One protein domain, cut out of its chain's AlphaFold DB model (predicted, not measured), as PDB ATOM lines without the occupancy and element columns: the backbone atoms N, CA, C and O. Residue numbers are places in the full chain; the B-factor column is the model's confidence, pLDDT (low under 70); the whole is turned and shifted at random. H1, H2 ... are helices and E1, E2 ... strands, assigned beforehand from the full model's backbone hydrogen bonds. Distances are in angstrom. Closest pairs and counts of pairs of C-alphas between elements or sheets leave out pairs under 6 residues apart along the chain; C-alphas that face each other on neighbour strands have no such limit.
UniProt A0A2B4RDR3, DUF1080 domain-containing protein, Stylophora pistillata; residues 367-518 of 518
ATOM      1  N   SER A 367      26.985 -32.611  28.555       40.62
ATOM      2  CA  SER A 367      26.797 -31.176  28.640       40.62
ATOM      3  C   SER A 367      26.193 -30.690  29.988       40.62
ATOM      4  O   SER A 367      26.833 -29.923  30.704       40.62
ATOM      5  N   GLY A 368      25.071 -31.250  30.466       34.91
ATOM      6  CA  GLY A 368      24.416 -30.773  31.702       34.91
ATOM      7  C   GLY A 368      25.095 -31.200  33.015       34.91
ATOM      8  O   GLY A 368      24.922 -30.562  34.054       34.91
ATOM      9  N   VAL A 369      25.879 -32.283  32.996       42.62
ATOM     10  CA  VAL A 369      26.594 -32.782  34.189       42.62
ATOM     11  C   VAL A 369      27.871 -31.972  34.443       42.62
ATOM     12  O   VAL A 369      28.251 -31.759  35.594       42.62
ATOM     13  N   LEU A 370      28.517 -31.479  33.383       48.16
ATOM     14  CA  LEU A 370      29.765 -30.711  33.449       48.16
ATOM     15  C   LEU A 370      29.585 -29.292  34.011       48.16
ATOM     16  O   LEU A 370      30.473 -28.786  34.711       48.16
ATOM     17  N   GLU A 371      28.437 -28.665  33.748       46.28
ATOM     18  CA  GLU A 371      28.103 -27.344  34.289       46.28
ATOM     19  C   GLU A 371      27.910 -27.406  35.816       46.28
ATOM     20  O   GLU A 371      28.493 -26.615  36.559       46.28
ATOM     21  N   ALA A 372      27.175 -28.411  36.303       49.28
ATOM     22  CA  ALA A 372      26.848 -28.559  37.720       49.28
ATOM     23  C   ALA A 372      27.994 -29.135  38.577       49.28
ATOM     24  O   ALA A 372      28.052 -28.867  39.779       49.28
ATOM     25  N   ALA A 373      28.901 -29.922  37.987       61.09
ATOM     26  CA  ALA A 373      29.956 -30.605  38.731       61.09
ATOM     27  C   ALA A 373      31.047 -29.639  39.214       61.09
ATOM     28  O   ALA A 373      31.728 -28.981  38.437       61.09
ATOM     29  N   SER A 374      31.281 -29.596  40.517       73.69
ATOM     30  CA  SER A 374      32.352 -28.803  41.134       73.69
ATOM     31  C   SER A 374      33.646 -29.597  41.313       73.69
ATOM     32  O   SER A 374      34.731 -29.023  41.438       73.69
ATOM     33  N   THR A 375      33.529 -30.924  41.371       75.69
ATOM     34  CA  THR A 375      34.603 -31.835  41.762       75.69
ATOM     35  C   THR A 375      34.598 -33.058  40.858       75.69
ATOM     36  O   THR A 375      33.544 -33.546  40.454       75.69
ATOM     37  N   ILE A 376      35.785 -33.576  40.579       82.38
ATOM     38  CA  ILE A 376      35.992 -34.851  39.903       82.38
ATOM     39  C   ILE A 376      36.730 -35.817  40.820       82.38
ATOM     40  O   ILE A 376      37.537 -35.401  41.654       82.38
ATOM     41  N   LEU A 377      36.454 -37.107  40.653       83.75
ATOM     42  CA  LEU A 377      37.115 -38.181  41.369       83.75
ATOM     43  C   LEU A 377      37.447 -39.354  40.438       83.75
ATOM     44  O   LEU A 377      36.619 -39.765  39.631       83.75
ATOM     45  N   LEU A 378      38.648 -39.916  40.582       85.31
ATOM     46  CA  LEU A 378      39.069 -41.183  39.978       85.31
ATOM     47  C   LEU A 378      39.125 -42.248  41.073       85.31
ATOM     48  O   LEU A 378      39.685 -41.987  42.134       85.31
ATOM     49  N   SER A 379      38.556 -43.428  40.835       84.25
ATOM     50  CA  SER A 379      38.385 -44.492  41.840       84.25
ATOM     51  C   SER A 379      38.805 -45.853  41.301       84.25
ATOM     52  O   SER A 379      38.521 -46.127  40.146       84.25
ATOM     53  N   SER A 380      39.382 -46.736  42.118       78.50
ATOM     54  CA  SER A 380      39.841 -48.070  41.689       78.50
ATOM     55  C   SER A 380      38.741 -49.055  41.318       78.50
ATOM     56  O   SER A 380      39.003 -50.092  40.729       78.50
ATOM     57  N   SER A 381      37.497 -48.749  41.659       64.88
ATOM     58  CA  SER A 381      36.312 -49.495  41.242       64.88
ATOM     59  C   SER A 381      35.051 -48.727  41.632       64.88
ATOM     60  O   SER A 381      35.112 -47.720  42.351       64.88
ATOM     61  N   GLU A 382      33.904 -49.232  41.181       54.34
ATOM     62  CA  GLU A 382      32.628 -48.993  41.845       54.34
ATOM     63  C   GLU A 382      32.438 -50.054  42.935       54.34
ATOM     64  O   GLU A 382      32.388 -51.252  42.642       54.34
ATOM     65  N   ARG A 383      32.316 -49.634  44.197       48.78
ATOM     66  CA  ARG A 383      31.725 -50.495  45.224       48.78
ATOM     67  C   ARG A 383      30.228 -50.203  45.279       48.78
ATOM     68  O   ARG A 383      29.806 -49.068  45.082       48.78
ATOM     69  N   LYS A 384      29.404 -51.219  45.548       41.62
ATOM     70  CA  LYS A 384      27.933 -51.068  45.583       41.62
ATOM     71  C   LYS A 384      27.442 -50.087  46.667       41.62
ATOM     72  O   LYS A 384      26.289 -49.673  46.621       41.62
ATOM     73  N   ASP A 385      28.307 -49.707  47.608       44.03
ATOM     74  CA  ASP A 385      28.095 -48.737  48.686       44.03
ATOM     75  C   ASP A 385      28.835 -47.392  48.487       44.03
ATOM     76  O   ASP A 385      28.703 -46.502  49.327       44.03
ATOM     77  N   GLY A 386      29.578 -47.197  47.385       55.84
ATOM     78  CA  GLY A 386      30.238 -45.925  47.075       55.84
ATOM     79  C   GLY A 386      31.614 -46.044  46.407       55.84
ATOM     80  O   GLY A 386      31.821 -46.818  45.473       55.84
ATOM     81  N   LEU A 387      32.548 -45.198  46.856       59.19
ATOM     82  CA  LEU A 387      33.902 -45.084  46.303       59.19
ATOM     83  C   LEU A 387      34.690 -46.395  46.448       59.19
ATOM     84  O   LEU A 387      34.568 -47.114  47.440       59.19
ATOM     85  N   GLY A 388      35.544 -46.674  45.468       65.38
ATOM     86  CA  GLY A 388      36.518 -47.759  45.508       65.38
ATOM     87  C   GLY A 388      37.504 -47.605  46.665       65.38
ATOM     88  O   GLY A 388      37.603 -46.560  47.310       65.38
ATOM     89  N   SER A 389      38.264 -48.668  46.941       77.62
ATOM     90  CA  SER A 389      39.203 -48.690  48.076       77.62
ATOM     91  C   SER A 389      40.367 -47.697  47.931       77.62
ATOM     92  O   SER A 389      41.013 -47.348  48.923       77.62
ATOM     93  N   LYS A 390      40.619 -47.233  46.702       86.06
ATOM     94  CA  LYS A 390      41.587 -46.197  46.344       86.06
ATOM     95  C   LYS A 390      40.889 -45.157  45.481       86.06
ATOM     96  O   LYS A 390      40.094 -45.511  44.613       86.06
ATOM     97  N   TRP A 391      41.190 -43.885  45.710       88.00
ATOM     98  CA  TRP A 391      40.651 -42.788  44.916       88.00
ATOM     99  C   TRP A 391      41.498 -41.522  45.018       88.00
ATOM    100  O   TRP A 391      42.144 -41.274  46.038       88.00
ATOM    101  N   VAL A 392      41.438 -40.685  43.988       88.62
ATOM    102  CA  VAL A 392      41.907 -39.295  44.030       88.62
ATOM    103  C   VAL A 392      40.798 -38.356  43.595       88.62
ATOM    104  O   VAL A 392      39.994 -38.712  42.741       88.62
ATOM    105  N   MET A 393      40.740 -37.157  44.165       89.75
ATOM    106  CA  MET A 393      39.749 -36.149  43.796       89.75
ATOM    107  C   MET A 393      40.341 -34.748  43.765       89.75
ATOM    108  O   MET A 393      41.259 -34.441  44.525       89.75
ATOM    109  N   TRP A 394      39.783 -33.882  42.924       90.69
ATOM    110  CA  TRP A 394      40.135 -32.465  42.877       90.69
ATOM    111  C   TRP A 394      38.973 -31.620  42.361       90.69
ATOM    112  O   TRP A 394      38.018 -32.121  41.764       90.69
ATOM    113  N   ARG A 395      39.048 -30.312  42.611       86.12
ATOM    114  CA  ARG A 395      38.071 -29.356  42.084       86.12
ATOM    115  C   ARG A 395      38.309 -29.101  40.605       86.12
ATOM    116  O   ARG A 395      39.446 -28.879  40.196       86.12
ATOM    117  N   LEU A 396      37.226 -29.074  39.841       82.94
ATOM    118  CA  LEU A 396      37.267 -28.690  38.437       82.94
ATOM    119  C   LEU A 396      37.554 -27.183  38.288       82.94
ATOM    120  O   LEU A 396      37.213 -26.406  39.188       82.94
ATOM    121  N   PRO A 397      38.149 -26.739  37.163       83.69
ATOM    122  CA  PRO A 397      38.431 -25.327  36.923       83.69
ATOM    123  C   PRO A 397      37.141 -24.502  36.946       83.69
ATOM    124  O   PRO A 397      36.149 -24.872  36.317       83.69
ATOM    125  N   GLY A 398      37.141 -23.380  37.669       76.50
ATOM    126  CA  GLY A 398      35.962 -22.511  37.788       76.50
ATOM    127  C   GLY A 398      35.625 -21.730  36.514       76.50
ATOM    128  O   GLY A 398      34.511 -21.248  36.376       76.50
ATOM    129  N   ASN A 399      36.574 -21.623  35.584       80.44
ATOM    130  CA  ASN A 399      36.458 -20.916  34.307       80.44
ATOM    131  C   ASN A 399      36.312 -21.869  33.105       80.44
ATOM    132  O   ASN A 399      36.685 -21.511  31.987       80.44
ATOM    133  N   ARG A 400      35.855 -23.102  33.344       82.12
ATOM    134  CA  ARG A 400      35.545 -24.061  32.279       82.12
ATOM    135  C   ARG A 400      34.260 -23.651  31.557       82.12
ATOM    136  O   ARG A 400      33.347 -23.122  32.183       82.12
ATOM    137  N   GLU A 401      34.186 -23.942  30.268       76.31
ATOM    138  CA  GLU A 401      32.993 -23.727  29.444       76.31
ATOM    139  C   GLU A 401      32.502 -25.084  28.929       76.31
ATOM    140  O   GLU A 401      33.318 -25.915  28.523       76.31
ATOM    141  N   GLU A 402      31.185 -25.303  28.947       67.94
ATOM    142  CA  GLU A 402      30.531 -26.578  28.600       67.94
ATOM    143  C   GLU A 402      30.984 -27.119  27.238       67.94
ATOM    144  O   GLU A 402      31.399 -28.272  27.136       67.94
ATOM    145  N   ASP A 403      31.008 -26.260  26.219       74.44
ATOM    146  CA  ASP A 403      31.307 -26.657  24.840       74.44
ATOM    147  C   ASP A 403      32.788 -26.991  24.599       74.44
ATOM    148  O   ASP A 403      33.144 -27.585  23.575       74.44
ATOM    149  N   THR A 404      33.672 -26.610  25.528       79.50
ATOM    150  CA  THR A 404      35.130 -26.704  25.349       79.50
ATOM    151  C   THR A 404      35.812 -27.650  26.335       79.50
ATOM    152  O   THR A 404      36.931 -28.110  26.084       79.50
ATOM    153  N   PHE A 405      35.163 -27.979  27.450       82.62
ATOM    154  CA  PHE A 405      35.722 -28.865  28.462       82.62
ATOM    155  C   PHE A 405      35.700 -30.325  27.992       82.62
ATOM    156  O   PHE A 405      34.662 -30.836  27.587       82.62
ATOM    157  N   TRP A 406      36.854 -31.001  28.027       83.69
ATOM    158  CA  TRP A 406      37.037 -32.374  27.517       83.69
ATOM    159  C   TRP A 406      36.613 -32.578  26.060       83.69
ATOM    160  O   TRP A 406      36.287 -33.687  25.642       83.69
ATOM    161  N   ASN A 407      36.667 -31.511  25.267       82.19
ATOM    162  CA  ASN A 407      36.343 -31.550  23.857       82.19
ATOM    163  C   ASN A 407      37.597 -31.337  22.999       82.19
ATOM    164  O   ASN A 407      38.128 -30.231  22.894       82.19
ATOM    165  N   HIS A 408      38.064 -32.395  22.333       80.69
ATOM    166  CA  HIS A 408      39.207 -32.308  21.415       80.69
ATOM    167  C   HIS A 408      38.976 -31.356  20.230       80.69
ATOM    168  O   HIS A 408      39.962 -30.880  19.665       80.69
ATOM    169  N   ALA A 409      37.725 -31.041  19.872       81.00
ATOM    170  CA  ALA A 409      37.398 -30.122  18.777       81.00
ATOM    171  C   ALA A 409      37.873 -28.679  19.029       81.00
ATOM    172  O   ALA A 409      38.047 -27.922  18.079       81.00
ATOM    173  N   VAL A 410      38.163 -28.318  20.285       83.44
ATOM    174  CA  VAL A 410      38.830 -27.053  20.654       83.44
ATOM    175  C   VAL A 410      40.187 -26.897  19.956       83.44
ATOM    176  O   VAL A 410      40.652 -25.782  19.724       83.44
ATOM    177  N   GLY A 411      40.817 -28.016  19.593       84.62
ATOM    178  CA  GLY A 411      42.072 -28.052  18.862       84.62
ATOM    179  C   GLY A 411      43.300 -27.983  19.768       84.62
ATOM    180  O   GLY A 411      43.355 -27.266  20.771       84.62
ATOM    181  N   LYS A 412      44.334 -28.734  19.377       86.50
ATOM    182  CA  LYS A 412      45.603 -28.853  20.108       86.50
ATOM    183  C   LYS A 412      46.239 -27.502  20.453       86.50
ATOM    184  O   LYS A 412      46.646 -27.303  21.595       86.50
ATOM    185  N   SER A 413      46.312 -26.573  19.498       89.50
ATOM    186  CA  SER A 413      46.980 -25.277  19.698       89.50
ATOM    187  C   SER A 413      46.337 -24.453  20.816       89.50
ATOM    188  O   SER A 413      47.046 -23.849  21.617       89.50
ATOM    189  N   ALA A 414      45.005 -24.473  20.916       90.62
ATOM    190  CA  ALA A 414      44.283 -23.763  21.967       90.62
ATOM    191  C   ALA A 414      44.535 -24.384  23.349       90.62
ATOM    192  O   ALA A 414      44.767 -23.658  24.313       90.62
ATOM    193  N   VAL A 415      44.566 -25.719  23.444       90.38
ATOM    194  CA  VAL A 415      44.879 -26.419  24.702       90.38
ATOM    195  C   VAL A 415      46.324 -26.164  25.147       90.38
ATOM    196  O   VAL A 415      46.569 -25.974  26.335       90.38
ATOM    197  N   GLN A 416      47.277 -26.111  24.213       90.19
ATOM    198  CA  GLN A 416      48.691 -25.840  24.506       90.19
ATOM    199  C   GLN A 416      48.961 -24.396  24.939       90.19
ATOM    200  O   GLN A 416      49.842 -24.167  25.762       90.19
ATOM    201  N   ALA A 417      48.197 -23.438  24.414       91.31
ATOM    202  CA  ALA A 417      48.276 -22.034  24.813       91.31
ATOM    203  C   ALA A 417      47.511 -21.725  26.114       91.31
ATOM    204  O   ALA A 417      47.618 -20.621  26.649       91.31
ATOM    205  N   ALA A 418      46.705 -22.666  26.615       92.12
ATOM    206  CA  ALA A 418      45.861 -22.446  27.778       92.12
ATOM    207  C   ALA A 418      46.689 -22.256  29.053       92.12
ATOM    208  O   ALA A 418      47.609 -23.022  29.338       92.12
ATOM    209  N   VAL A 419      46.292 -21.282  29.875       91.56
ATOM    210  CA  VAL A 419      46.870 -21.104  31.209       91.56
ATOM    211  C   VAL A 419      46.599 -22.356  32.040       91.56
ATOM    212  O   VAL A 419      45.454 -22.788  32.199       91.56
ATOM    213  N   VAL A 420      47.674 -22.921  32.578       92.69
ATOM    214  CA  VAL A 420      47.636 -24.043  33.507       92.69
ATOM    215  C   VAL A 420      47.685 -23.489  34.929       92.69
ATOM    216  O   VAL A 420      48.554 -22.690  35.269       92.69
ATOM    217  N   THR A 421      46.746 -23.915  35.765       91.94
ATOM    218  CA  THR A 421      46.603 -23.440  37.147       91.94
ATOM    219  C   THR A 421      46.818 -24.571  38.149       91.94
ATOM    220  O   THR A 421      46.497 -25.722  37.835       91.94
ATOM    221  N   PRO A 422      47.355 -24.280  39.348       93.62
ATOM    222  CA  PRO A 422      47.509 -25.282  40.392       93.62
ATOM    223  C   PRO A 422      46.146 -25.745  40.924       93.62
ATOM    224  O   PRO A 422      45.255 -24.936  41.183       93.62
ATOM    225  N   VAL A 423      46.008 -27.050  41.143       93.25
ATOM    226  CA  VAL A 423      44.844 -27.702  41.752       93.25
ATOM    227  C   VAL A 423      45.297 -28.616  42.889       93.25
ATOM    228  O   VAL A 423      46.312 -29.304  42.792       93.25
ATOM    229  N   LEU A 424      44.545 -28.623  43.989       92.75
ATOM    230  CA  LEU A 424      44.805 -29.514  45.117       92.75
ATOM    231  C   LEU A 424      44.124 -30.865  44.871       92.75
ATOM    232  O   LEU A 424      42.895 -30.942  44.876       92.75
ATOM    233  N   VAL A 425      44.924 -31.913  44.704       93.19
ATOM    234  CA  VAL A 425      44.465 -33.304  44.633       93.19
ATOM    235  C   VAL A 425      44.505 -33.928  46.027       93.19
ATOM    236  O   VAL A 425      45.508 -33.828  46.738       93.19
ATOM    237  N   LEU A 426      43.405 -34.572  46.412       90.88
ATOM    238  CA  LEU A 426      43.239 -35.318  47.661       90.88
ATOM    239  C   LEU A 426      43.162 -36.814  47.360       90.88
ATOM    240  O   LEU A 426      42.455 -37.203  46.433       90.88
ATOM    241  N   ALA A 427      43.828 -37.642  48.162       89.81
ATOM    242  CA  ALA A 427      43.837 -39.095  48.003       89.81
ATOM    243  C   ALA A 427      43.153 -39.829  49.169       89.81
ATOM    244  O   ALA A 427      43.043 -39.307  50.280       89.81
ATOM    245  N   TRP A 428      42.759 -41.084  48.926       88.25
ATOM    246  CA  TRP A 428      42.070 -41.962  49.886       88.25
ATOM    247  C   TRP A 428      42.767 -42.134  51.242       88.25
ATOM    248  O   TRP A 428      42.117 -42.440  52.237       88.25
ATOM    249  N   ASN A 429      44.088 -41.967  51.292       88.12
ATOM    250  CA  ASN A 429      44.906 -42.118  52.496       88.12
ATOM    251  C   ASN A 429      45.162 -40.787  53.225       88.12
ATOM    252  O   ASN A 429      46.027 -40.728  54.093       88.12
ATOM    253  N   GLY A 430      44.449 -39.719  52.859       87.44
ATOM    254  CA  GLY A 430      44.597 -38.390  53.454       87.44
ATOM    255  C   GLY A 430      45.736 -37.554  52.867       87.44
ATOM    256  O   GLY A 430      45.851 -36.373  53.209       87.44
ATOM    257  N   ASN A 431      46.542 -38.114  51.959       91.12
ATOM    258  CA  ASN A 431      47.603 -37.367  51.295       91.12
ATOM    259  C   ASN A 431      47.038 -36.275  50.385       91.12
ATOM    260  O   ASN A 431      45.952 -36.390  49.810       91.12
ATOM    261  N   LYS A 432      47.827 -35.210  50.242       92.56
ATOM    262  CA  LYS A 432      47.510 -34.047  49.417       92.56
ATOM    263  C   LYS A 432      48.667 -33.758  48.474       92.56
ATOM    264  O   LYS A 432      49.825 -33.845  48.880       92.56
ATOM    265  N   LYS A 433      48.362 -33.378  47.237       92.50
ATOM    266  CA  LYS A 433      49.358 -33.016  46.225       92.50
ATOM    267  C   LYS A 433      48.877 -31.799  45.446       92.50
ATOM    268  O   LYS A 433      47.708 -31.723  45.078       92.50
ATOM    269  N   ILE A 434      49.776 -30.850  45.204       93.88
ATOM    270  CA  ILE A 434      49.532 -29.797  44.217       93.88
ATOM    271  C   ILE A 434      49.859 -30.375  42.846       93.88
ATOM    272  O   ILE A 434      50.998 -30.771  42.597       93.88
ATOM    273  N   CYS A 435      48.842 -30.433  42.000       95.19
ATOM    274  CA  CYS A 435      48.942 -30.773  40.592       95.19
ATOM    275  C   CYS A 435      48.493 -29.566  39.759       95.19
ATOM    276  O   CYS A 435      48.216 -28.498  40.298       95.19
ATOM    277  N   TYR A 436      48.410 -29.727  38.445       94.00
ATOM    278  CA  TYR A 436      48.200 -28.625  37.515       94.00
ATOM    279  C   TYR A 436      47.195 -28.995  36.422       94.00
ATOM    280  O   TYR A 436      47.286 -30.071  35.831       94.00
ATOM    281  N   GLN A 437      46.235 -28.112  36.143       94.19
ATOM    282  CA  GLN A 437      45.190 -28.327  35.138       94.19
ATOM    283  C   GLN A 437      44.848 -27.018  34.409       94.19
ATOM    284  O   GLN A 437      44.867 -25.945  35.014       94.19
ATOM    285  N   ASN A 438      44.541 -27.093  33.111       93.62
ATOM    286  CA  ASN A 438      44.014 -25.974  32.325       93.62
ATOM    287  C   ASN A 438      42.477 -25.953  32.314       93.62
ATOM    288  O   ASN A 438      41.816 -26.921  32.694       93.62
ATOM    289  N   LYS A 439      41.909 -24.851  31.811       91.38
ATOM    290  CA  LYS A 439      40.454 -24.644  31.738       91.38
ATOM    291  C   LYS A 439      39.695 -25.646  30.864       91.38
ATOM    292  O   LYS A 439      38.486 -25.737  31.008       91.38
ATOM    293  N   PHE A 440      40.375 -26.366  29.969       89.75
ATOM    294  CA  PHE A 440      39.763 -27.360  29.083       89.75
ATOM    295  C   PHE A 440      39.753 -28.761  29.698       89.75
ATOM    296  O   PHE A 440      39.078 -29.649  29.190       89.75
ATOM    297  N   GLY A 441      40.519 -28.988  30.770       89.44
ATOM    298  CA  GLY A 441      40.650 -30.307  31.381       89.44
ATOM    299  C   GLY A 441      41.286 -31.351  30.458       89.44
ATOM    300  O   GLY A 441      41.114 -32.538  30.717       89.44
ATOM    301  N   ILE A 442      42.011 -30.918  29.417       89.75
ATOM    302  CA  ILE A 442      42.732 -31.757  28.447       89.75
ATOM    303  C   ILE A 442      44.233 -31.535  28.615       89.75
ATOM    304  O   ILE A 442      44.688 -30.391  28.645       89.75
ATOM    305  N   MET A 443      45.016 -32.608  28.689       89.31
ATOM    306  CA  MET A 443      46.466 -32.498  28.828       89.31
ATOM    307  C   MET A 443      47.106 -31.827  27.589       89.31
ATOM    308  O   MET A 443      46.913 -32.315  26.477       89.31
ATOM    309  N   PRO A 444      47.920 -30.758  27.739       89.75
ATOM    310  CA  PRO A 444      48.548 -30.037  26.621       89.75
ATOM    311  C   PRO A 444      49.663 -30.814  25.899       89.75
ATOM    312  O   PRO A 444      50.120 -30.408  24.827       89.75
ATOM    313  N   PHE A 445      50.133 -31.930  26.455       85.69
ATOM    314  CA  PHE A 445      51.212 -32.699  25.847       85.69
ATOM    315  C   PHE A 445      50.698 -33.581  24.705       85.69
ATOM    316  O   PHE A 445      49.980 -34.560  24.903       85.69
ATOM    317  N   SER A 446      51.065 -33.229  23.471       75.94
ATOM    318  CA  SER A 446      50.387 -33.769  22.291       75.94
ATOM    319  C   SER A 446      50.651 -35.235  21.996       75.94
ATOM    320  O   SER A 446      49.853 -35.837  21.286       75.94
ATOM    321  N   LEU A 447      51.754 -35.790  22.510       80.19
ATOM    322  CA  LEU A 447      52.104 -37.204  22.349       80.19
ATOM    323  C   LEU A 447      51.319 -38.122  23.296       80.19
ATOM    324  O   LEU A 447      51.296 -39.332  23.090       80.19
ATOM    325  N   HIS A 448      50.635 -37.554  24.293       77.50
ATOM    326  CA  HIS A 448      49.729 -38.279  25.187       77.50
ATOM    327  C   HIS A 448      48.295 -38.301  24.640       77.50
ATOM    328  O   HIS A 448      47.348 -38.563  25.366       77.50
ATOM    329  N   GLY A 449      48.088 -37.990  23.356       77.56
ATOM    330  CA  GLY A 449      46.769 -38.098  22.734       77.56
ATOM    331  C   GLY A 449      45.695 -37.178  23.324       77.56
ATOM    332  O   GLY A 449      44.521 -37.437  23.088       77.56
ATOM    333  N   GLY A 450      46.066 -36.132  24.071       80.62
ATOM    334  CA  GLY A 450      45.111 -35.210  24.690       80.62
ATOM    335  C   GLY A 450      44.294 -35.866  25.803       80.62
ATOM    336  O   GLY A 450      43.072 -35.753  25.801       80.62
ATOM    337  N   SER A 451      44.947 -36.582  26.719       85.25
ATOM    338  CA  SER A 451      44.305 -37.269  27.844       85.25
ATOM    339  C   SER A 451      43.356 -36.371  28.646       85.25
ATOM    340  O   SER A 451      43.677 -35.216  28.950       85.25
ATOM    341  N   TYR A 452      42.207 -36.931  29.025       85.44
ATOM    342  CA  TYR A 452      41.261 -36.349  29.968       85.44
ATOM    343  C   TYR A 452      40.402 -37.441  30.643       85.44
ATOM    344  O   TYR A 452      40.083 -38.444  30.007       85.44
ATOM    345  N   PRO A 453      39.976 -37.253  31.907       86.81
ATOM    346  CA  PRO A 453      40.401 -36.186  32.816       86.81
ATOM    347  C   PRO A 453      41.901 -36.239  33.122       86.81
ATOM    348  O   PRO A 453      42.506 -37.309  33.081       86.81
ATOM    349  N   TYR A 454      42.500 -35.082  33.426       89.88
ATOM    350  CA  TYR A 454      43.915 -35.002  33.795       89.88
ATOM    351  C   TYR A 454      44.195 -34.012  34.923       89.88
ATOM    352  O   TYR A 454      43.517 -32.992  35.055       89.88
ATOM    353  N   THR A 455      45.266 -34.278  35.659       91.62
ATOM    354  CA  THR A 455      46.049 -33.306  36.423       91.62
ATOM    355  C   THR A 455      47.525 -33.630  36.227       91.62
ATOM    356  O   THR A 455      47.877 -34.795  36.152       91.62
ATOM    357  N   SER A 456      48.392 -32.630  36.105       90.81
ATOM    358  CA  SER A 456      49.827 -32.808  35.835       90.81
ATOM    359  C   SER A 456      50.679 -32.520  37.066       90.81
ATOM    360  O   SER A 456      50.310 -31.673  37.877       90.81
ATOM    361  N   SER A 457      51.839 -33.164  37.187       89.69
ATOM    362  CA  SER A 457      52.819 -32.877  38.241       89.69
ATOM    363  C   SER A 457      53.619 -31.594  38.013       89.69
ATOM    364  O   SER A 457      54.181 -31.040  38.959       89.69
ATOM    365  N   ALA A 458      53.643 -31.081  36.777       87.75
ATOM    366  CA  ALA A 458      54.418 -29.908  36.389       87.75
ATOM    367  C   ALA A 458      53.531 -28.718  36.006       87.75
ATOM    368  O   ALA A 458      52.480 -28.874  35.386       87.75
ATOM    369  N   ALA A 459      54.021 -27.505  36.277       84.44
ATOM    370  CA  ALA A 459      53.310 -26.257  35.988       84.44
ATOM    371  C   ALA A 459      52.974 -26.054  34.498       84.44
ATOM    372  O   ALA A 459      52.009 -25.371  34.178       84.44
ATOM    373  N   GLY A 460      53.720 -26.685  33.583       80.44
ATOM    374  CA  GLY A 460      53.423 -26.682  32.143       80.44
ATOM    375  C   GLY A 460      52.292 -27.629  31.716       80.44
ATOM    376  O   GLY A 460      51.964 -27.693  30.537       80.44
ATOM    377  N   GLY A 461      51.710 -28.404  32.639       77.69
ATOM    378  CA  GLY A 461      50.543 -29.254  32.391       77.69
ATOM    379  C   GLY A 461      50.812 -30.566  31.644       77.69
ATOM    380  O   GLY A 461      49.887 -31.354  31.481       77.69
ATOM    381  N   GLY A 462      52.037 -30.809  31.174       80.50
ATOM    382  CA  GLY A 462      52.362 -31.899  30.247       80.50
ATOM    383  C   GLY A 462      53.179 -33.058  30.816       80.50
ATOM    384  O   GLY A 462      53.711 -33.837  30.035       80.50
ATOM    385  N   ARG A 463      53.334 -33.148  32.141       83.94
ATOM    386  CA  ARG A 463      54.130 -34.199  32.794       83.94
ATOM    387  C   ARG A 463      53.319 -34.954  33.836       83.94
ATOM    388  O   ARG A 463      52.537 -34.347  34.572       83.94
ATOM    389  N   LEU A 464      53.549 -36.254  33.887       84.44
ATOM    390  CA  LEU A 464      53.124 -37.155  34.940       84.44
ATOM    391  C   LEU A 464      54.327 -37.976  35.372       84.44
ATOM    392  O   LEU A 464      55.236 -38.221  34.577       84.44
ATOM    393  N   ASP A 465      54.332 -38.359  36.632       85.31
ATOM    394  CA  ASP A 465      55.325 -39.211  37.244       85.31
ATOM    395  C   ASP A 465      54.632 -40.470  37.808       85.31
ATOM    396  O   ASP A 465      53.411 -40.539  37.972       85.31
ATOM    397  N   VAL A 466      55.413 -41.512  38.078       86.56
ATOM    398  CA  VAL A 466      54.924 -42.700  38.795       86.56
ATOM    399  C   VAL A 466      54.915 -42.458  40.303       86.56
ATOM    400  O   VAL A 466      55.718 -41.690  40.833       86.56
ATOM    401  N   ASN A 467      54.061 -43.191  41.014       87.56
ATOM    402  CA  ASN A 467      53.868 -43.134  42.462       87.56
ATOM    403  C   ASN A 467      53.372 -41.768  42.964       87.56
ATOM    404  O   ASN A 467      53.675 -41.370  44.091       87.56
ATOM    405  N   GLU A 468      52.575 -41.062  42.164       88.12
ATOM    406  CA  GLU A 468      51.972 -39.789  42.555       88.12
ATOM    407  C   GLU A 468      50.472 -39.712  42.268       88.12
ATOM    408  O   GLU A 468      49.897 -40.535  41.574       88.12
ATOM    409  N   TYR A 469      49.812 -38.719  42.863       91.50
ATOM    410  CA  TYR A 469      48.358 -38.564  42.783       91.50
ATOM    411  C   TYR A 469      47.887 -37.721  41.594       91.50
ATOM    412  O   TYR A 469      46.681 -37.647  41.359       91.50
ATOM    413  N   CYS A 470      48.807 -37.081  40.865       91.56
ATOM    414  CA  CYS A 470      48.484 -36.440  39.598       91.56
ATOM    415  C   CYS A 470      48.299 -37.551  38.558       91.56
ATOM    416  O   CYS A 470      49.162 -38.408  38.423       91.56
ATOM    417  N   MET A 471      47.157 -37.585  37.877       87.25
ATOM    418  CA  MET A 471      46.805 -38.682  36.968       87.25
ATOM    419  C   MET A 471      46.215 -38.147  35.678       87.25
ATOM    420  O   MET A 471      45.571 -37.092  35.680       87.25
ATOM    421  N   ALA A 472      46.345 -38.922  34.603       86.19
ATOM    422  CA  ALA A 472      45.588 -38.702  33.380       86.19
ATOM    423  C   ALA A 472      45.064 -40.000  32.777       86.19
ATOM    424  O   ALA A 472      45.706 -41.048  32.836       86.19
ATOM    425  N   VAL A 473      43.895 -39.888  32.152       83.06
ATOM    426  CA  VAL A 473      43.250 -40.983  31.431       83.06
ATOM    427  C   VAL A 473      43.377 -40.722  29.937       83.06
ATOM    428  O   VAL A 473      42.883 -39.716  29.428       83.06
ATOM    429  N   GLY A 474      44.067 -41.603  29.225       77.88
ATOM    430  CA  GLY A 474      44.173 -41.531  27.777       77.88
ATOM    431  C   GLY A 474      42.859 -41.944  27.124       77.88
ATOM    432  O   GLY A 474      42.255 -42.957  27.465       77.88
ATOM    433  N   VAL A 475      42.425 -41.139  26.159       75.38
ATOM    434  CA  VAL A 475      41.151 -41.319  25.439       75.38
ATOM    435  C   VAL A 475      41.342 -41.778  23.994       75.38
ATOM    436  O   VAL A 475      40.384 -42.120  23.310       75.38
ATOM    437  N   ASN A 476      42.592 -41.798  23.533       71.38
ATOM    438  CA  ASN A 476      42.992 -42.226  22.199       71.38
ATOM    439  C   ASN A 476      43.730 -43.564  22.278       71.38
ATOM    440  O   ASN A 476      44.500 -43.792  23.209       71.38
ATOM    441  N   THR A 477      43.542 -44.445  21.298       70.31
ATOM    442  CA  THR A 477      44.306 -45.696  21.195       70.31
ATOM    443  C   THR A 477      45.737 -45.426  20.724       70.31
ATOM    444  O   THR A 477      46.016 -44.445  20.037       70.31
ATOM    445  N   LYS A 478      46.689 -46.283  21.107       75.00
ATOM    446  CA  LYS A 478      48.089 -46.147  20.675       75.00
ATOM    447  C   LYS A 478      48.174 -46.110  19.142       75.00
ATOM    448  O   LYS A 478      47.627 -46.981  18.474       75.00
ATOM    449  N   GLY A 479      48.883 -45.120  18.606       72.94
ATOM    450  CA  GLY A 479      49.042 -44.900  17.168       72.94
ATOM    451  C   GLY A 479      47.865 -44.188  16.495       72.94
ATOM    452  O   GLY A 479      47.970 -43.861  15.315       72.94
ATOM    453  N   SER A 480      46.766 -43.909  17.209       71.75
ATOM    454  CA  SER A 480      45.656 -43.145  16.641       71.75
ATOM    455  C   SER A 480      45.952 -41.647  16.617       71.75
ATOM    456  O   SER A 480      46.732 -41.118  17.418       71.75
ATOM    457  N   THR A 481      45.312 -40.968  15.663       75.00
ATOM    458  CA  THR A 481      45.324 -39.510  15.540       75.00
ATOM    459  C   THR A 481      43.890 -38.993  15.562       75.00
ATOM    460  O   THR A 481      43.054 -39.487  14.810       75.00
ATOM    461  N   ALA A 482      43.606 -37.991  16.394       70.31
ATOM    462  CA  ALA A 482      42.302 -37.331  16.454       70.31
ATOM    463  C   ALA A 482      42.490 -35.835  16.724       70.31
ATOM    464  O   ALA A 482      43.187 -35.475  17.664       70.31
ATOM    465  N   ASN A 483      41.896 -34.952  15.911       76.56
ATOM    466  CA  ASN A 483      41.929 -33.490  16.108       76.56
ATOM    467  C   ASN A 483      43.340 -32.897  16.362       76.56
ATOM    468  O   ASN A 483      43.516 -31.975  17.159       76.56
ATOM    469  N   GLY A 484      44.367 -33.449  15.704       77.56
ATOM    470  CA  GLY A 484      45.769 -33.032  15.867       77.56
ATOM    471  C   GLY A 484      46.491 -33.614  17.093       77.56
ATOM    472  O   GLY A 484      47.650 -33.269  17.336       77.56
ATOM    473  N   TRP A 485      45.838 -34.496  17.851       81.88
ATOM    474  CA  TRP A 485      46.414 -35.272  18.949       81.88
ATOM    475  C   TRP A 485      46.897 -36.633  18.463       81.88
ATOM    476  O   TRP A 485      46.222 -37.267  17.660       81.88
ATOM    477  N   THR A 486      48.026 -37.102  18.992       82.81
ATOM    478  CA  THR A 486      48.615 -38.413  18.666       82.81
ATOM    479  C   THR A 486      48.957 -39.149  19.952       82.81
ATOM    480  O   THR A 486      49.563 -38.545  20.831       82.81
ATOM    481  N   ASN A 487      48.622 -40.432  20.084       78.25
ATOM    482  CA  ASN A 487      49.022 -41.221  21.255       78.25
ATOM    483  C   ASN A 487      50.215 -42.133  20.927       78.25
ATOM    484  O   ASN A 487      50.080 -43.086  20.160       78.25
ATOM    485  N   ASN A 488      51.374 -41.885  21.536       80.25
ATOM    486  CA  ASN A 488      52.582 -42.707  21.361       80.25
ATOM    487  C   ASN A 488      52.629 -43.962  22.268       80.25
ATOM    488  O   ASN A 488      53.577 -44.742  22.193       80.25
ATOM    489  N   GLY A 489      51.607 -44.182  23.098       72.00
ATOM    490  CA  GLY A 489      51.525 -45.259  24.086       72.00
ATOM    491  C   GLY A 489      51.700 -44.797  25.535       72.00
ATOM    492  O   GLY A 489      51.492 -45.608  26.431       72.00
ATOM    493  N   HIS A 490      52.018 -43.516  25.757       73.81
ATOM    494  CA  HIS A 490      52.229 -42.913  27.081       73.81
ATOM    495  C   HIS A 490      51.022 -42.102  27.588       73.81
ATOM    496  O   HIS A 490      51.103 -41.409  28.590       73.81
ATOM    497  N   ALA A 491      49.873 -42.160  26.906       65.94
ATOM    498  CA  ALA A 491      48.698 -41.365  27.283       65.94
ATOM    499  C   ALA A 491      48.018 -41.786  28.600       65.94
ATOM    500  O   ALA A 491      47.216 -41.024  29.145       65.94
ATOM    501  N   ASN A 492      48.292 -43.005  29.070       67.88
ATOM    502  CA  ASN A 492      47.627 -43.645  30.202       67.88
ATOM    503  C   ASN A 492      48.583 -43.760  31.389       67.88
ATOM    504  O   ASN A 492      49.172 -44.814  31.636       67.88
ATOM    505  N   ASP A 493      48.676 -42.680  32.149       73.88
ATOM    506  CA  ASP A 493      49.425 -42.624  33.403       73.88
ATOM    507  C   ASP A 493      48.417 -42.645  34.557       73.88
ATOM    508  O   ASP A 493      48.165 -41.667  35.263       73.88
ATOM    509  N   CYS A 494      47.757 -43.795  34.666       75.38
ATOM    510  CA  CYS A 494      46.770 -44.116  35.685       75.38
ATOM    511  C   CYS A 494      46.859 -45.613  36.033       75.38
ATOM    512  O   CYS A 494      47.428 -46.367  35.244       75.38
ATOM    513  N   PRO A 495      46.345 -46.061  37.190       79.94
ATOM    514  CA  PRO A 495      46.486 -47.443  37.653       79.94
ATOM    515  C   PRO A 495      45.911 -48.471  36.687       79.94
ATOM    516  O   PRO A 495      44.877 -48.233  36.075       79.94
ATOM    517  N   SER A 496      46.527 -49.647  36.635       79.81
ATOM    518  CA  SER A 496      46.065 -50.831  35.897       79.81
ATOM    519  C   SER A 496      45.459 -51.924  36.791       79.81
ATOM    520  O   SER A 496      44.909 -52.905  36.293       79.81
ATOM    521  N   SER A 497      45.529 -51.762  38.117       79.69
ATOM    522  CA  SER A 497      44.904 -52.642  39.116       79.69
ATOM    523  C   SER A 497      44.824 -51.963  40.490       79.69
ATOM    524  O   SER A 497      45.454 -50.930  40.709       79.69
ATOM    525  N   ASP A 498      44.112 -52.557  41.456       80.75
ATOM    526  CA  ASP A 498      44.051 -52.073  42.850       80.75
ATOM    527  C   ASP A 498      45.439 -51.959  43.520       80.75
ATOM    528  O   ASP A 498      45.679 -51.047  44.318       80.75
ATOM    529  N   SER A 499      46.371 -52.864  43.200       84.75
ATOM    530  CA  SER A 499      47.726 -52.877  43.774       84.75
ATOM    531  C   SER A 499      48.676 -51.875  43.113       84.75
ATOM    532  O   SER A 499      49.779 -51.656  43.622       84.75
ATOM    533  N   ASP A 500      48.245 -51.255  42.016       82.81
ATOM    534  CA  ASP A 500      49.003 -50.304  41.207       82.81
ATOM    535  C   ASP A 500      48.680 -48.837  41.547       82.81
ATOM    536  O   ASP A 500      49.299 -47.921  41.025       82.81
ATOM    537  N   TRP A 501      47.748 -48.572  42.469       86.62
ATOM    538  CA  TRP A 501      47.419 -47.201  42.882       86.62
ATOM    539  C   TRP A 501      48.575 -46.510  43.635       86.62
ATOM    540  O   TRP A 501      49.130 -47.103  44.565       86.62
ATOM    541  N   PRO A 502      48.885 -45.230  43.333       81.12
ATOM    542  CA  PRO A 502      48.190 -44.355  42.380       81.12
ATOM    543  C   PRO A 502      48.667 -44.451  40.910       81.12
ATOM    544  O   PRO A 502      47.947 -43.960  40.052       81.12
ATOM    545  N   ASN A 503      49.805 -45.100  40.636       85.31
ATOM    546  CA  ASN A 503      50.309 -45.624  39.344       85.31
ATOM    547  C   ASN A 503      51.793 -46.011  39.543       85.31
ATOM    548  O   ASN A 503      52.639 -45.138  39.697       85.31
ATOM    549  N   LYS A 504      52.175 -47.289  39.578       85.00
ATOM    550  CA  LYS A 504      53.582 -47.678  39.840       85.00
ATOM    551  C   LYS A 504      54.453 -47.713  38.585       85.00
ATOM    552  O   LYS A 504      55.678 -47.670  38.698       85.00
ATOM    553  N   SER A 505      53.834 -47.767  37.410       80.31
ATOM    554  CA  SER A 505      54.495 -47.769  36.101       80.31
ATOM    555  C   SER A 505      53.858 -46.784  35.122       80.31
ATOM    556  O   SER A 505      52.716 -46.361  35.291       80.31
ATOM    557  N   TYR A 506      54.625 -46.423  34.094       76.00
ATOM    558  CA  TYR A 506      54.118 -45.737  32.904       76.00
ATOM    559  C   TYR A 506      53.495 -46.747  31.925       76.00
ATOM    560  O   TYR A 506      53.791 -47.943  31.988       76.00
ATOM    561  N   ASN A 507      52.734 -46.246  30.949       67.94
ATOM    562  CA  ASN A 507      52.293 -46.986  29.753       67.94
ATOM    563  C   ASN A 507      51.293 -48.116  30.005       67.94
ATOM    564  O   ASN A 507      51.378 -49.185  29.388       67.94
ATOM    565  N   HIS A 508      50.307 -47.894  30.870       69.31
ATOM    566  CA  HIS A 508      49.249 -48.881  31.043       69.31
ATOM    567  C   HIS A 508      48.357 -48.955  29.794       69.31
ATOM    568  O   HIS A 508      47.800 -47.963  29.324       69.31
ATOM    569  N   GLY A 509      48.205 -50.158  29.236       59.81
ATOM    570  CA  GLY A 509      47.338 -50.386  28.072       59.81
ATOM    571  C   GLY A 509      45.844 -50.279  28.393       59.81
ATOM    572  O   GLY A 509      45.054 -49.985  27.499       59.81
ATOM    573  N   SER A 510      45.479 -50.470  29.664       67.12
ATOM    574  CA  SER A 510      44.095 -50.488  30.134       67.12
ATOM    575  C   SER A 510      43.989 -49.782  31.491       67.12
ATOM    576  O   SER A 510      44.567 -50.280  32.460       67.12
ATOM    577  N   PRO A 511      43.272 -48.649  31.588       71.69
ATOM    578  CA  PRO A 511      43.030 -47.989  32.864       71.69
ATOM    579  C   PRO A 511      42.114 -48.844  33.757       71.69
ATOM    580  O   PRO A 511      41.101 -49.372  33.304       71.69
ATOM    581  N   TYR A 512      42.448 -48.944  35.039       73.94
ATOM    582  CA  TYR A 512      41.663 -49.591  36.090       73.94
ATOM    583  C   TYR A 512      41.114 -48.527  37.040       73.94
ATOM    584  O   TYR A 512      41.596 -48.334  38.162       73.94
ATOM    585  N   LEU A 513      40.134 -47.775  36.539       73.31
ATOM    586  CA  LEU A 513      39.461 -46.741  37.310       73.31
ATOM    587  C   LEU A 513      38.051 -46.421  36.805       73.31
ATOM    588  O   LEU A 513      37.721 -46.648  35.643       73.31
ATOM    589  N   THR A 514      37.264 -45.809  37.684       74.19
ATOM    590  CA  THR A 514      35.986 -45.149  37.394       74.19
ATOM    591  C   THR A 514      36.134 -43.641  37.592       74.19
ATOM    592  O   THR A 514      36.746 -43.205  38.570       74.19
ATOM    593  N   VAL A 515      35.544 -42.845  36.695       74.19
ATOM    594  CA  VAL A 515      35.489 -41.377  36.792       74.19
ATOM    595  C   VAL A 515      34.136 -40.941  37.355       74.19
ATOM    596  O   VAL A 515      33.093 -41.324  36.835       74.19
ATOM    597  N   TRP A 516      34.156 -40.099  38.383       69.69
ATOM    598  CA  TRP A 516      32.975 -39.560  39.054       69.69
ATOM    599  C   TRP A 516      32.968 -38.034  38.989       69.69
ATOM    600  O   TRP A 516      34.010 -37.399  39.154       69.69
ATOM    601  N   LEU A 517      31.785 -37.447  38.817       68.50
ATOM    602  CA  LEU A 517      31.543 -36.005  38.879       68.50
ATOM    603  C   LEU A 517      30.601 -35.701  40.050       68.50
ATOM    604  O   LEU A 517      29.621 -36.423  40.247       68.50
ATOM    605  N   LYS A 518      30.917 -34.666  40.838       59.31
ATOM    606  CA  LYS A 518      30.147 -34.246  42.019       59.31
ATOM    607  C   LYS A 518      29.783 -32.771  41.996       59.31
ATOM    608  O   LYS A 518      30.699 -31.925  41.833       59.31
TER     609      LYS A 518
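AT A GLANCE: This is residues 367 to 518 of the 518 residues of the protein "DUF1080 domain-containing protein" of Stylophora pistillata (UniProt A0A2B4RDR3). Little regular structure is here: one strongly twisted wall of five antiparallel strands, in order E4 E3 E2 E1 E5, with a mass of loops from residues 439 to 513 over one face of it. Short H1 and H2 lie far out. Of 152 printed residues, 41 are in named elements, H1 E1 E2 H2 E3 E4 E5, class mixed; the whole is compact, radius of gyration of the C-alphas 14.2 A, spanning 39 by 33 by 27 A.

IN THESE COORDINATES: Find C-alpha 420 at (47.636, -24.043, 33.507); from there E3 runs 21.2 A to residue 427. E4 is residues 432 to 438, 19.2 A; E2 391 to 395; E1 375 to 379; E5 514 to 517, ending at (31.543, -36.005, 38.879). H1 is 367 to 372, H2 412 to 417.

HOW THE PARTS SIT: Look at hairpin E3 and E4: N 423 and O 435 are 2.8 A apart. E3 and E2 are antiparallel neighbours, with N 426 and O 393 within hydrogen-bond range at 2.9 A. Hairpin E1 and E2 has N 378 and O 392, 2.8 A; E1 and E5 have N 377 and O 516, 2.9 A. H1, only just, with 4 pairs of C-alphas within 10 A, and H2, with 3, are not on the sheet. In H2 every O i to N i+4 pair is within hydrogen-bond range; in H1, 0 of 2, and 0 of 3 O i to N i+3 pairs.

THE WHOLE: The printed part has no cut. Links E1 to E2, E2 to H2 and E4 to E5 are long. Confidence is under 70 for 25 residues, among them 367 to 373.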